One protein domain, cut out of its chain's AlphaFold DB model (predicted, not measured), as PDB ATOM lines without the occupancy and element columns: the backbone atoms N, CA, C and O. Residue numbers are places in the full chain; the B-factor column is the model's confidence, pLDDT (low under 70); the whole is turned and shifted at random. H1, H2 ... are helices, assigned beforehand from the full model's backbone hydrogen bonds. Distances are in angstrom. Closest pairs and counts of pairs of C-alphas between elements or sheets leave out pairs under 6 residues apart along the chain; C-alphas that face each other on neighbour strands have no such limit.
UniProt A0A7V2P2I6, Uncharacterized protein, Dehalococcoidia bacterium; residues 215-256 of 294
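AT A GLANCE: This is residues 215 to 256 of the 294 residues of an uncharacterized protein of Dehalococcoidia bacterium (UniProt A0A7V2P2I6). Beside H1, the longest helix, runs H4, and the four short helices follow one another round a small, compact ring in which H4 comes back to H1. H2 and H3 make the other side. The printed part has 42 residues, with named helices H1, H2, H3, H4 in chain order and no named strand: all helix. The radius of gyration of the C-alphas is 8.9 A, and the spans are 22 by 17 by 16 A.

HOW THE PARTS SIT: H1, residues 215 to 223, touches H4, residues 249 to 255, at a shallow tilt of 22 degrees, the same way; the closest C-alphas, of Phe 217 and Tyr 249, are 6.0 A apart. H2, residues 229 to 236, only just touches H3, residues 241 to 246, with 3 pairs of C-alphas within 8 A, the closest those of Leu 233 and Thr 241 at 7.3 A. H1 and H3 are apart. In H1, H2, H3 and H4 every O i to N i+4 pair is within hydrogen-bond range.

IN THESE COORDINATES: H1 begins at C-alpha 215 (155.963, 142.857, 122.120) and is 12.5 A long; H2 is 10.5 A. H4 ends at C-alpha 255 (155.556, 157.496, 112.652).

THE WHOLE: The printed part has no cut, its three links are tight, and no printed residue is under pLDDT 70.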
ATOM      1  N   GLU A 215     156.679 142.703 120.853       86.19
ATOM      2  CA  GLU A 215     155.963 142.857 122.120       86.19
ATOM      3  C   GLU A 215     156.144 144.275 122.677       86.19
ATOM      4  O   GLU A 215     155.154 144.928 123.013       86.19
ATOM      5  N   ASP A 216     157.375 144.798 122.654       88.69
ATOM      6  CA  ASP A 216     157.682 146.170 123.076       88.69
ATOM      7  C   ASP A 216     157.024 147.213 122.172       88.69
ATOM      8  O   ASP A 216     156.554 148.249 122.647       88.69
ATOM      9  N   PHE A 217     156.963 146.944 120.865       92.56
ATOM     10  CA  PHE A 217     156.265 147.792 119.905       92.56
ATOM     11  C   PHE A 217     154.771 147.882 120.214       92.56
ATOM     12  O   PHE A 217     154.221 148.979 120.290       92.56
ATOM     13  N   VAL A 218     154.109 146.741 120.435       90.00
ATOM     14  CA  VAL A 218     152.676 146.704 120.761       90.00
ATOM     15  C   VAL A 218     152.404 147.391 122.097       90.00
ATOM     16  O   VAL A 218     151.403 148.096 122.229       90.00
ATOM     17  N   LEU A 219     153.285 147.223 123.085       90.75
ATOM     18  CA  LEU A 219     153.150 147.863 124.390       90.75
ATOM     19  C   LEU A 219     153.269 149.393 124.289       90.75
ATOM     20  O   LEU A 219     152.465 150.112 124.884       90.75
ATOM     21  N   GLN A 220     154.197 149.896 123.473       91.38
ATOM     22  CA  GLN A 220     154.355 151.334 123.234       91.38
ATOM     23  C   GLN A 220     153.242 151.918 122.350       91.38
ATOM     24  O   GLN A 220     152.760 153.014 122.623       91.38
ATOM     25  N   ALA A 221     152.759 151.187 121.342       90.69
ATOM     26  CA  ALA A 221     151.603 151.608 120.547       90.69
ATOM     27  C   ALA A 221     150.327 151.698 121.405       90.69
ATOM     28  O   ALA A 221     149.550 152.642 121.269       90.69
ATOM     29  N   LYS A 222     150.143 150.778 122.361       90.81
ATOM     30  CA  LYS A 222     149.064 150.872 123.357       90.81
ATOM     31  C   LYS A 222     149.183 152.113 124.234       90.81
ATOM     32  O   LYS A 222     148.169 152.750 124.501       90.81
ATOM     33  N   ALA A 223     150.399 152.493 124.630       89.62
ATOM     34  CA  ALA A 223     150.630 153.731 125.373       89.62
ATOM     35  C   ALA A 223     150.247 154.990 124.567       89.62
ATOM     36  O   ALA A 223     149.824 155.976 125.161       89.62
ATOM     37  N   LYS A 224     150.313 154.932 123.228       90.19
ATOM     38  CA  LYS A 224     149.836 155.982 122.308       90.19
ATOM     39  C   LYS A 224     148.325 155.944 122.022       90.19
ATOM     40  O   LYS A 224     147.840 156.737 121.218       90.19
ATOM     41  N   GLY A 225     147.577 155.031 122.650       90.31
ATOM     42  CA  GLY A 225     146.117 154.928 122.526       90.31
ATOM     43  C   GLY A 225     145.605 153.949 121.463       90.31
ATOM     44  O   GLY A 225     144.414 153.962 121.160       90.31
ATOM     45  N   TYR A 226     146.461 153.092 120.898       92.25
ATOM     46  CA  TYR A 226     146.050 152.084 119.912       92.25
ATOM     47  C   TYR A 226     145.688 150.757 120.575       92.25
ATOM     48  O   TYR A 226     146.490 150.176 121.304       92.25
ATOM     49  N   THR A 227     144.493 150.228 120.299       88.94
ATOM     50  CA  THR A 227     144.011 149.018 120.996       88.94
ATOM     51  C   THR A 227     144.330 147.713 120.267       88.94
ATOM     52  O   THR A 227     144.446 146.658 120.898       88.94
ATOM     53  N   ASN A 228     144.499 147.764 118.945       92.38
ATOM     54  CA  ASN A 228     144.657 146.589 118.094       92.38
ATOM     55  C   ASN A 228     145.500 146.888 116.841       92.38
ATOM     56  O   ASN A 228     145.745 148.040 116.487       92.38
ATOM     57  N   TRP A 229     145.932 145.827 116.149       90.19
ATOM     58  CA  TRP A 229     146.769 145.936 114.952       90.19
ATOM     59  C   TRP A 229     146.092 146.653 113.785       90.19
ATOM     60  O   TRP A 229     146.788 147.320 113.032       90.19
ATOM     61  N   ARG A 230     144.766 146.555 113.627       91.38
ATOM     62  CA  ARG A 230     144.065 147.215 112.516       91.38
ATOM     63  C   ARG A 230     144.221 148.733 112.604       91.38
ATOM     64  O   ARG A 230     144.601 149.343 111.616       91.38
ATOM     65  N   GLU A 231     144.027 149.309 113.790       91.06
ATOM     66  CA  GLU A 231     144.212 150.752 114.004       91.06
ATOM     67  C   GLU A 231     145.665 151.203 113.789       91.06
ATOM     68  O   GLU A 231     145.907 152.299 113.293       91.06
ATOM     69  N   ILE A 232     146.635 150.364 114.169       89.56
ATOM     70  CA  ILE A 232     148.066 150.645 113.975       89.56
ATOM     71  C   ILE A 232     148.411 150.665 112.483       89.56
ATOM     72  O   ILE A 232     149.116 151.561 112.028       89.56
ATOM     73  N   LEU A 233     147.919 149.681 111.725       92.81
ATOM     74  CA  LEU A 233     148.152 149.577 110.283       92.81
ATOM     75  C   LEU A 233     147.499 150.741 109.528       92.81
ATOM     76  O   LEU A 233     148.140 151.347 108.675       92.81
ATOM     77  N   GLU A 234     146.265 151.091 109.895       90.75
ATOM     78  CA  GLU A 234     145.529 152.224 109.331       90.75
ATOM     79  C   GLU A 234     146.252 153.553 109.582       90.75
ATOM     80  O   GLU A 234     146.469 154.319 108.646       90.75
ATOM     81  N   ALA A 235     146.717 153.795 110.814       90.44
ATOM     82  CA  ALA A 235     147.457 155.013 111.150       90.44
ATOM     83  C   ALA A 235     148.827 155.116 110.464       90.44
ATOM     84  O   ALA A 235     149.334 156.218 110.271       90.44
ATOM     85  N   LEU A 236     149.426 153.981 110.097       89.75
ATOM     86  CA  LEU A 236     150.691 153.916 109.366       89.75
ATOM     87  C   LEU A 236     150.510 153.874 107.838       89.75
ATOM     88  O   LEU A 236     151.503 153.938 107.118       89.75
ATOM     89  N   GLY A 237     149.276 153.761 107.335       90.88
ATOM     90  CA  GLY A 237     148.992 153.660 105.901       90.88
ATOM     91  C   GLY A 237     149.534 152.385 105.243       90.88
ATOM     92  O   GLY A 237     149.843 152.401 104.053       90.88
ATOM     93  N   VAL A 238     149.676 151.297 106.004       91.38
ATOM     94  CA  VAL A 238     150.215 150.006 105.536       91.38
ATOM     95  C   VAL A 238     149.145 148.921 105.576       91.38
ATOM     96  O   VAL A 238     148.205 148.977 106.369       91.38
ATOM     97  N   HIS A 239     149.287 147.892 104.742       88.38
ATOM     98  CA  HIS A 239     148.257 146.854 104.603       88.38
ATOM     99  C   HIS A 239     148.552 145.589 105.413       88.38
ATOM    100  O   HIS A 239     147.674 144.736 105.577       88.38
ATOM    101  N   SER A 240     149.770 145.447 105.946       91.19
ATOM    102  CA  SER A 240     150.180 144.239 106.658       91.19
ATOM    103  C   SER A 240     151.205 144.487 107.768       91.19
ATOM    104  O   SER A 240     152.025 145.399 107.723       91.19
ATOM    105  N   THR A 241     151.225 143.601 108.767       86.31
ATOM    106  CA  THR A 241     152.248 143.593 109.833       86.31
ATOM    107  C   THR A 241     153.648 143.267 109.306       86.31
ATOM    108  O   THR A 241     154.644 143.551 109.972       86.31
ATOM    109  N   LYS A 242     153.736 142.677 108.107       88.44
ATOM    110  CA  LYS A 242     154.993 142.419 107.405       88.44
ATOM    111  C   LYS A 242     155.640 143.727 106.944       88.44
ATOM    112  O   LYS A 242     156.823 143.914 107.201       88.44
ATOM    113  N   GLU A 243     154.865 144.647 106.373       84.50
ATOM    114  CA  GLU A 243     155.344 145.984 105.983       84.50
ATOM    115  C   GLU A 243     155.848 146.780 107.199       84.50
ATOM    116  O   GLU A 243     156.900 147.412 107.138       84.50
ATOM    117  N   VAL A 244     155.171 146.659 108.348       85.44
ATOM    118  CA  VAL A 244     155.627 147.265 109.615       85.44
ATOM    119  C   VAL A 244     156.993 146.713 110.047       85.44
ATOM    120  O   VAL A 244     157.857 147.475 110.479       85.44
ATOM    121  N   ARG A 245     157.216 145.398 109.912       85.06
ATOM    122  CA  ARG A 245     158.512 144.761 110.215       85.06
ATOM    123  C   ARG A 245     159.609 145.199 109.249       85.06
ATOM    124  O   ARG A 245     160.730 145.439 109.684       85.06
ATOM    125  N   GLU A 246     159.293 145.321 107.963       83.06
ATOM    126  CA  GLU A 246     160.229 145.803 106.937       83.06
ATOM    127  C   GLU A 246     160.647 147.261 107.183       83.06
ATOM    128  O   GLU A 246     161.781 147.642 106.893       83.06
ATOM    129  N   MET A 247     159.772 148.063 107.796       80.19
ATOM    130  CA  MET A 247     160.086 149.425 108.215       80.19
ATOM    131  C   MET A 247     160.900 149.522 109.508       80.19
ATOM    132  O   MET A 247     161.400 150.611 109.769       80.19
ATOM    133  N   THR A 248     161.105 148.434 110.261       89.00
ATOM    134  CA  THR A 248     161.571 148.381 111.666       89.00
ATOM    135  C   THR A 248     160.553 148.943 112.659       89.00
ATOM    136  O   THR A 248     159.948 149.998 112.446       89.00
ATOM    137  N   TYR A 249     160.372 148.252 113.781       87.81
ATOM    138  CA  TYR A 249     159.395 148.606 114.801       87.81
ATOM    139  C   TYR A 249     159.684 149.966 115.442       87.81
ATOM    140  O   TYR A 249     158.757 150.739 115.684       87.81
ATOM    141  N   ARG A 250     160.958 150.314 115.658       86.69
ATOM    142  CA  ARG A 250     161.350 151.628 116.190       86.69
ATOM    143  C   ARG A 250     160.953 152.766 115.244       86.69
ATOM    144  O   ARG A 250     160.444 153.790 115.701       86.69
ATOM    145  N   LYS A 251     161.138 152.594 113.932       89.31
ATOM    146  CA  LYS A 251     160.753 153.603 112.933       89.31
ATOM    147  C   LYS A 251     159.236 153.705 112.799       89.31
ATOM    148  O   LYS A 251     158.715 154.815 112.760       89.31
ATOM    149  N   ALA A 252     158.533 152.570 112.783       89.25
ATOM    150  CA  ALA A 252     157.073 152.542 112.771       89.25
ATOM    151  C   ALA A 252     156.487 153.249 114.006       89.25
ATOM    152  O   ALA A 252     155.553 154.036 113.891       89.25
ATOM    153  N   LEU A 253     157.086 153.060 115.186       89.25
ATOM    154  CA  LEU A 253     156.654 153.735 116.410       89.25
ATOM    155  C   LEU A 253     156.844 155.259 116.351       89.25
ATOM    156  O   LEU A 253     156.008 156.009 116.864       89.25
ATOM    157  N   GLY A 254     157.921 155.718 115.707       88.19
ATOM    158  CA  GLY A 254     158.175 157.140 115.469       88.19
ATOM    159  C   GLY A 254     157.187 157.794 114.496       88.19
ATOM    160  O   GLY A 254     156.997 159.002 114.564       88.19
ATOM    161  N   GLN A 255     156.548 157.011 113.622       90.56
ATOM    162  CA  GLN A 255     155.556 157.496 112.652       90.56
ATOM    163  C   GLN A 255     154.108 157.416 113.156       90.56
ATOM    164  O   GLN A 255     153.236 158.053 112.575       90.56
ATOM    165  N   LEU A 256     153.845 156.666 114.231       89.75
ATOM    166  CA  LEU A 256     152.521 156.585 114.853       89.75
ATOM    167  C   LEU A 256     152.157 157.917 115.541       89.75
ATOM    168  O   LEU A 256     152.876 158.311 116.470       89.75
TER     169      LEU A 256